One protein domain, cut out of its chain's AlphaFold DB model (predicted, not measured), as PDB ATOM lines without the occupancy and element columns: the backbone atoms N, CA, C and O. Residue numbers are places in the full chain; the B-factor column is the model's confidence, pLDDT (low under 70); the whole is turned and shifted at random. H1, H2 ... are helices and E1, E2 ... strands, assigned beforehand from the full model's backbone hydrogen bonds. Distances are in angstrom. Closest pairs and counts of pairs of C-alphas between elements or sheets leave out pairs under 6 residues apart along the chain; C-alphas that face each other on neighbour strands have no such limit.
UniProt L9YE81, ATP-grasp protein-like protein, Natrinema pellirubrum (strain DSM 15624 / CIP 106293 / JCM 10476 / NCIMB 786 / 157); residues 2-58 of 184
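What this domain is: This is residues 2 to 58 of the 184 residues of the protein "ATP-grasp protein-like protein" of Natrinema pellirubrum (strain DSM 15624 / CIP 106293 / JCM 10476 / NCIMB 786 / 157) (UniProt L9YE81). A two-stranded hairpin ribbon, E1 and E2, makes one end of a long, loose shape, and two short helices, H1 and H2, set at a corner to each other, make the other end. After H2 the last stretch, residues 46 to 58, has no named element and folds back past the helices as a tail. The printed part has 57 residues, with two named strands and then two named helices in the order E1, E2, H1, H2; the sheet is E1 - E2, antiparallel. The class is mixed, helices and strands, with under half of the residues in named elements. The whole is loose, with a radius of gyration of the C-alphas of 14.2 A, and elongated, with spans of 43 by 26 by 22 A.

Where its parts are: Strand E1, residues 2 to 6, begins with C-alpha 2 at (230.796, 151.236, 211.797) and measures 13.2 A from first to last C-alpha. Strand E2, residues 13 to 18, measures 14.0 A and ends with C-alpha 18 at (228.100, 155.009, 211.719). Helix H2, residues 36 to 45, is the longest helix by residues; it measures 14.1 A and ends with C-alpha 45 at (215.784, 140.703, 198.280). Helix H1, residues 26 to 31, measures 8.7 A.

How they stand to each other: E1 and E2 form a hairpin, antiparallel, with 152 degrees between their N-to-C directions. The C-alphas of Arg 6 and Phe 13 face each other at 4.4 A, and those of Val 2 and Ile 18 at 4.6 A. Across the pair, N 3 and O 17 are within hydrogen-bond range at 2.9 A, as are N 14 and O 5 at 2.8 A. A short link of 7 residues leads from E2 to H1. H1 and H2 only just touch, and only at the corner by their link, with 3 pairs of C-alphas within 8 A; the closest C-alphas are those of Val 30 and Phe 36, 6.8 A apart. Their lines are about perpendicular, at 77 degrees. In H1 and H2 every O i to N i+4 pair is within hydrogen-bond range. H2 is apart from E1 and from E2, and H1 is apart from E1.

The domain as a whole: The two C-alphas farthest apart are those of Ser 9, in the link between the strands, and Thr 45, in H2, at 43.6 A. The first and last printed C-alphas, of Val 2 and Gly 58, are 20.8 A apart. The link from H1 to H2 is tight, the links from E1 to E2 and from E2 to H1 are short, and no link is long. The printed part has no cut. The mean pLDDT of the printed part is 92.5, and no printed residue is under 70.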
ATOM      1  N   VAL A   2     230.738 150.756 210.414       95.06
ATOM      2  CA  VAL A   2     230.796 151.236 211.797       95.06
ATOM      3  C   VAL A   2     232.267 151.324 212.171       95.06
ATOM      4  O   VAL A   2     232.998 150.356 211.965       95.06
ATOM      5  N   GLU A   3     232.698 152.479 212.662       95.44
ATOM      6  CA  GLU A   3     234.084 152.726 213.045       95.44
ATOM      7  C   GLU A   3     234.220 152.793 214.561       95.44
ATOM      8  O   GLU A   3     233.404 153.412 215.249       95.44
ATOM      9  N   PHE A   4     235.274 152.166 215.073       96.94
ATOM     10  CA  PHE A   4     235.601 152.136 216.491       96.94
ATOM     11  C   PHE A   4     237.042 152.592 216.704       96.94
ATOM     12  O   PHE A   4     237.931 152.230 215.934       96.94
ATOM     13  N   LEU A   5     237.277 153.329 217.785       96.62
ATOM     14  CA  LEU A   5     238.609 153.670 218.272       96.62
ATOM     15  C   LEU A   5     238.902 152.855 219.530       96.62
ATOM     16  O   LEU A   5     238.091 152.836 220.453       96.62
ATOM     17  N   ARG A   6     240.062 152.197 219.579       97.25
ATOM     18  CA  ARG A   6     240.522 151.511 220.789       97.25
ATOM     19  C   ARG A   6     241.222 152.504 221.710       97.25
ATOM     20  O   ARG A   6     242.240 153.073 221.322       97.25
ATOM     21  N   ASP A   7     240.691 152.703 222.907       96.31
ATOM     22  CA  ASP A   7     241.307 153.571 223.903       96.31
ATOM     23  C   ASP A   7     242.541 152.871 224.513       96.31
ATOM     24  O   ASP A   7     242.446 151.729 224.965       96.31
ATOM     25  N   PRO A   8     243.731 153.499 224.494       95.44
ATOM     26  CA  PRO A   8     244.950 152.883 225.012       95.44
ATOM     27  C   PRO A   8     245.011 152.813 226.546       95.44
ATOM     28  O   PRO A   8     245.839 152.072 227.073       95.44
ATOM     29  N   SER A   9     244.195 153.589 227.263       96.88
ATOM     30  CA  SER A   9     244.213 153.659 228.729       96.88
ATOM     31  C   SER A   9     243.488 152.491 229.396       96.88
ATOM     32  O   SER A   9     243.952 151.996 230.423       96.88
ATOM     33  N   ASP A  10     242.388 152.032 228.799       96.50
ATOM     34  CA  ASP A  10     241.551 150.940 229.305       96.50
ATOM     35  C   ASP A  10     241.455 149.749 228.326       96.50
ATOM     36  O   ASP A  10     241.107 148.643 228.731       96.50
ATOM     37  N   GLY A  11     241.853 149.929 227.063       96.81
ATOM     38  CA  GLY A  11     241.841 148.902 226.024       96.81
ATOM     39  C   GLY A  11     240.494 148.726 225.320       96.81
ATOM     40  O   GLY A  11     240.420 147.874 224.426       96.81
ATOM     41  N   GLU A  12     239.478 149.509 225.692       97.69
ATOM     42  CA  GLU A  12     238.092 149.377 225.240       97.69
ATOM     43  C   GLU A  12     237.855 150.018 223.867       97.69
ATOM     44  O   GLU A  12     238.477 151.016 223.497       97.69
ATOM     45  N   PHE A  13     236.914 149.460 223.098       97.81
ATOM     46  CA  PHE A  13     236.508 150.018 221.805       97.81
ATOM     47  C   PHE A  13     235.353 151.007 221.970       97.81
ATOM     48  O   PHE A  13     234.269 150.658 222.434       97.81
ATOM     49  N   LYS A  14     235.566 152.247 221.529       97.31
ATOM     50  CA  LYS A  14     234.586 153.336 221.571       97.31
ATOM     51  C   LYS A  14     234.044 153.584 220.168       97.31
ATOM     52  O   LYS A  14     234.818 153.737 219.226       97.31
ATOM     53  N   LEU A  15     232.718 153.598 220.028       97.62
ATOM     54  CA  LEU A  15     232.047 153.904 218.763       97.62
ATOM     55  C   LEU A  15     232.380 155.339 218.336       97.62
ATOM     56  O   LEU A  15     232.153 156.273 219.101       97.62
ATOM     57  N   MET A  16     232.878 155.496 217.112       97.12
ATOM     58  CA  MET A  16     233.232 156.792 216.533       97.12
ATOM     59  C   MET A  16     232.172 157.264 215.544       97.12
ATOM     60  O   MET A  16     231.636 158.361 215.678       97.12
ATOM     61  N   GLU A  17     231.846 156.424 214.561       96.62
ATOM     62  CA  GLU A  17     230.985 156.815 213.448       96.62
ATOM     63  C   GLU A  17     230.163 155.634 212.926       96.62
ATOM     64  O   GLU A  17     230.623 154.490 212.882       96.62
ATOM     65  N   ILE A  18     228.935 155.926 212.492       96.38
ATOM     66  CA  ILE A  18     228.100 155.009 211.719       96.38
ATOM     67  C   ILE A  18     227.858 155.645 210.353       96.38
ATOM     68  O   ILE A  18     227.193 156.671 210.236       96.38
ATOM     69  N   ASN A  19     228.355 154.984 209.313       95.25
ATOM     70  CA  ASN A  19     228.192 155.373 207.920       95.25
ATOM     71  C   ASN A  19     227.202 154.422 207.230       95.25
ATOM     72  O   ASN A  19     227.591 153.299 206.881       95.25
ATOM     73  N   PRO A  20     225.939 154.824 206.985       93.06
ATOM     74  CA  PRO A  20     224.923 153.974 206.357       93.06
ATOM     75  C   PRO A  20     225.074 153.920 204.825       93.06
ATOM     76  O   PRO A  20     224.101 153.960 204.079       93.06
ATOM     77  N   ARG A  21     226.314 153.864 204.336       92.88
ATOM     78  CA  ARG A  21     226.670 153.769 202.918       92.88
ATOM     79  C   ARG A  21     227.916 152.912 202.743       92.88
ATOM     80  O   ARG A  21     228.628 152.621 203.710       92.88
ATOM     81  N   PHE A  22     228.199 152.549 201.497       94.44
ATOM     82  CA  PHE A  22     229.479 151.956 201.148       94.44
ATOM     83  C   PHE A  22     230.628 152.947 201.356       94.44
ATOM     84  O   PHE A  22     230.491 154.163 201.173       94.44
ATOM     85  N   TRP A  23     231.758 152.394 201.779       92.94
ATOM     86  CA  TRP A  23     232.988 153.113 202.070       92.94
ATOM     87  C   TRP A  23     233.980 152.980 200.916       92.94
ATOM     88  O   TRP A  23     233.846 152.109 200.059       92.94
ATOM     89  N   SER A  24     234.983 153.854 200.885       87.56
ATOM     90  CA  SER A  24     235.945 153.924 199.780       87.56
ATOM     91  C   SER A  24     236.794 152.657 199.641       87.56
ATOM     92  O   SER A  24     237.058 152.228 198.523       87.56
ATOM     93  N   SER A  25     237.166 152.015 200.751       87.44
ATOM     94  CA  SER A  25     237.926 150.755 200.758       87.44
ATOM     95  C   SER A  25     237.062 149.491 200.628       87.44
ATOM     96  O   SER A  25     237.537 148.388 200.895       87.44
ATOM     97  N   LEU A  26     235.804 149.609 200.182       91.69
ATOM     98  CA  LEU A  26     234.923 148.463 199.930       91.69
ATOM     99  C   LEU A  26     235.543 147.408 198.992       91.69
ATOM    100  O   LEU A  26     235.460 146.226 199.332       91.69
ATOM    101  N   PRO A  27     236.187 147.769 197.858       88.94
ATOM    102  CA  PRO A  27     236.788 146.771 196.969       88.94
ATOM    103  C   PRO A  27     237.819 145.887 197.680       88.94
ATOM    104  O   PRO A  27     237.930 144.696 197.392       88.94
ATOM    105  N   PHE A  28     238.536 146.454 198.652       89.94
ATOM    106  CA  PHE A  28     239.494 145.709 199.452       89.94
ATOM    107  C   PHE A  28     238.808 144.707 200.387       89.94
ATOM    108  O   PHE A  28     239.252 143.567 200.482       89.94
ATOM    109  N   SER A  29     237.696 145.087 201.023       90.69
ATOM    110  CA  SER A  29     236.905 144.170 201.854       90.69
ATOM    111  C   SER A  29     236.392 142.969 201.057       90.69
ATOM    112  O   SER A  29     236.524 141.837 201.521       90.69
ATOM    113  N   VAL A  30     235.899 143.199 199.835       91.62
ATOM    114  CA  VAL A  30     235.482 142.120 198.922       91.62
ATOM    115  C   VAL A  30     236.663 141.208 198.609       91.62
ATOM    116  O   VAL A  30     236.557 139.989 198.709       91.62
ATOM    117  N   ARG A  31     237.823 141.792 198.296       88.81
ATOM    118  CA  ARG A  31     239.038 141.030 197.995       88.81
ATOM    119  C   ARG A  31     239.555 140.219 199.182       88.81
ATOM    120  O   ARG A  31     240.149 139.169 198.963       88.81
ATOM    121  N   ALA A  32     239.338 140.693 200.404       91.25
ATOM    122  CA  ALA A  32     239.650 139.951 201.617       91.25
ATOM    123  C   ALA A  32     238.665 138.796 201.875       91.25
ATOM    124  O   ALA A  32     238.941 137.989 202.748       91.25
ATOM    125  N   GLY A  33     237.546 138.698 201.147       91.25
ATOM    126  CA  GLY A  33     236.533 137.643 201.294       91.25
ATOM    127  C   GLY A  33     235.179 138.131 201.824       91.25
ATOM    128  O   GLY A  33     234.203 137.385 201.808       91.25
ATOM    129  N   ALA A  34     235.077 139.397 202.237       91.69
ATOM    130  CA  ALA A  34     233.840 139.976 202.750       91.69
ATOM    131  C   ALA A  34     233.053 140.694 201.638       91.69
ATOM    132  O   ALA A  34     233.193 141.903 201.429       91.69
ATOM    133  N   ASP A  35     232.196 139.950 200.933       92.81
ATOM    134  CA  ASP A  35     231.370 140.459 199.827       92.81
ATOM    135  C   ASP A  35     230.120 141.216 200.318       92.81
ATOM    136  O   ASP A  35     228.975 140.776 200.200       92.81
ATOM    137  N   PHE A  36     230.342 142.397 200.900       92.62
ATOM    138  CA  PHE A  36     229.260 143.275 201.353       92.62
ATOM    139  C   PHE A  36     228.245 143.657 200.260       92.62
ATOM    140  O   PHE A  36     227.068 143.776 200.604       92.62
ATOM    141  N   PRO A  37     228.619 143.852 198.979       94.38
ATOM    142  CA  PRO A  37     227.644 144.008 197.902       94.38
ATOM    143  C   PRO A  37     226.690 142.816 197.776       94.38
ATOM    144  O   PRO A  37     225.478 143.029 197.712       94.38
ATOM    145  N   ALA A  38     227.207 141.583 197.794       93.25
ATOM    146  CA  ALA A  38     226.374 140.383 197.745       93.25
ATOM    147  C   ALA A  38     225.470 140.268 198.980       93.25
ATOM    148  O   ALA A  38     224.272 140.024 198.838       93.25
ATOM    149  N   TYR A  39     226.002 140.522 200.181       92.56
ATOM    150  CA  TYR A  39     225.212 140.505 201.418       92.56
ATOM    151  C   TYR A  39     224.115 141.572 201.420       92.56
ATOM    152  O   TYR A  39     222.991 141.315 201.850       92.56
ATOM    153  N   TYR A  40     224.417 142.769 200.913       93.31
ATOM    154  CA  TYR A  40     223.436 143.841 200.787       93.31
ATOM    155  C   TYR A  40     222.325 143.470 199.803       93.31
ATOM    156  O   TYR A  40     221.153 143.689 200.103       93.31
ATOM    157  N   TRP A  41     222.678 142.879 198.657       95.50
ATOM    158  CA  TRP A  41     221.699 142.381 197.693       95.50
ATOM    159  C   TRP A  41     220.796 141.311 198.317       95.50
ATOM    160  O   TRP A  41     219.579 141.465 198.252       95.50
ATOM    161  N   GLN A  42     221.370 140.308 198.991       95.06
ATOM    162  CA  GLN A  42     220.607 139.249 199.662       95.06
ATOM    163  C   GLN A  42     219.622 139.826 200.680       95.06
ATOM    164  O   GLN A  42     218.431 139.519 200.649       95.06
ATOM    165  N   LEU A  43     220.098 140.738 201.533       93.75
ATOM    166  CA  LEU A  43     219.261 141.407 202.523       93.75
ATOM    167  C   LEU A  43     218.126 142.207 201.866       93.75
ATOM    168  O   LEU A  43     216.989 142.163 202.333       93.75
ATOM    169  N   ALA A  44     218.418 142.922 200.778       95.75
ATOM    170  CA  ALA A  44     217.435 143.723 200.055       95.75
ATOM    171  C   ALA A  44     216.377 142.871 199.332       95.75
ATOM    172  O   ALA A  44     215.258 143.342 199.128       95.75
ATOM    173  N   THR A  45     216.704 141.633 198.953       97.69
ATOM    174  CA  THR A  45     215.784 140.703 198.280       97.69
ATOM    175  C   THR A  45     215.145 139.680 199.217       97.69
ATOM    176  O   THR A  45     214.332 138.877 198.764       97.69
ATOM    177  N   GLY A  46     215.473 139.706 200.512       96.69
ATOM    178  CA  GLY A  46     214.987 138.727 201.489       96.69
ATOM    179  C   GLY A  46     215.605 137.333 201.332       96.69
ATOM    180  O   GLY A  46     215.053 136.364 201.850       96.69
ATOM    181  N   GLU A  47     216.730 137.223 200.626       95.81
ATOM    182  CA  GLU A  47     217.502 135.985 200.535       95.81
ATOM    183  C   GLU A  47     218.311 135.778 201.828       95.81
ATOM    184  O   GLU A  47     218.861 136.738 202.382       95.81
ATOM    185  N   PRO A  48     218.410 134.540 202.338       93.00
ATOM    186  CA  PRO A  48     219.192 134.262 203.530       93.00
ATOM    187  C   PRO A  48     220.692 134.414 203.251       93.00
ATOM    188  O   PRO A  48     221.218 133.897 202.266       93.00
ATOM    189  N   ILE A  49     221.405 135.048 204.182       89.81
ATOM    190  CA  ILE A  49     222.870 135.047 204.199       89.81
ATOM    191  C   ILE A  49     223.311 133.719 204.824       89.81
ATOM    192  O   ILE A  49     223.320 133.568 206.043       89.81
ATOM    193  N   THR A  50     223.604 132.718 203.992       83.94
ATOM    194  CA  THR A  50     223.961 131.358 204.450       83.94
ATOM    195  C   THR A  50     225.456 131.159 204.677       83.94
ATOM    196  O   THR A  50     225.871 130.138 205.218       83.94
ATOM    197  N   SER A  51     226.279 132.088 204.197       77.88
ATOM    198  CA  SER A  51     227.732 132.030 204.301       77.88
ATOM    199  C   SER A  51     228.204 132.579 205.642       77.88
ATOM    200  O   SER A  51     227.867 133.704 206.009       77.88
ATOM    201  N   GLU A  52     229.035 131.801 206.335       80.31
ATOM    202  CA  GLU A  52     229.804 132.288 207.479       80.31
ATOM    203  C   GLU A  52     230.689 133.469 207.038       80.31
ATOM    204  O   GLU A  52     231.347 133.375 205.989       80.31
ATOM    205  N   PRO A  53     230.735 134.576 207.803       72.44
ATOM    206  CA  PRO A  53     231.605 135.699 207.496       72.44
ATOM    207  C   PRO A  53     233.057 135.225 207.474       72.44
ATOM    208  O   PRO A  53     233.640 134.900 208.507       72.44
ATOM    209  N   THR A  54     233.652 135.187 206.289       80.81
ATOM    210  CA  THR A  54     235.047 134.791 206.107       80.81
ATOM    211  C   THR A  54     235.820 135.963 205.536       80.81
ATOM    212  O   THR A  54     235.389 136.619 204.590       80.81
ATOM    213  N   TYR A  55     236.952 136.267 206.160       90.31
ATOM    214  CA  TYR A  55     237.912 137.214 205.625       90.31
ATOM    215  C   TYR A  55     239.332 136.747 205.924       90.31
ATOM    216  O   TYR A  55     239.601 136.112 206.946       90.31
ATOM    217  N   GLU A  56     240.245 137.070 205.022       91.25
ATOM    218  CA  GLU A  56     241.668 136.833 205.184       91.25
ATOM    219  C   GLU A  56     242.311 137.999 205.943       91.25
ATOM    220  O   GLU A  56     242.101 139.173 205.631       91.25
ATOM    221  N   VAL A  57     243.126 137.671 206.945       91.75
ATOM    222  CA  VAL A  57     243.988 138.630 207.649       91.75
ATOM    223  C   VAL A  57     245.371 138.685 207.005       91.75
ATOM    224  O   VAL A  57     245.800 137.742 206.344       91.75
ATOM    225  N   GLY A  58     246.101 139.784 207.219       90.88
ATOM    226  CA  GLY A  58     247.466 139.936 206.697       90.88
ATOM    227  C   GLY A  58     247.540 140.148 205.182       90.88
ATOM    228  O   GLY A  58     248.602 139.993 204.582       90.88
TER     229      GLY A  58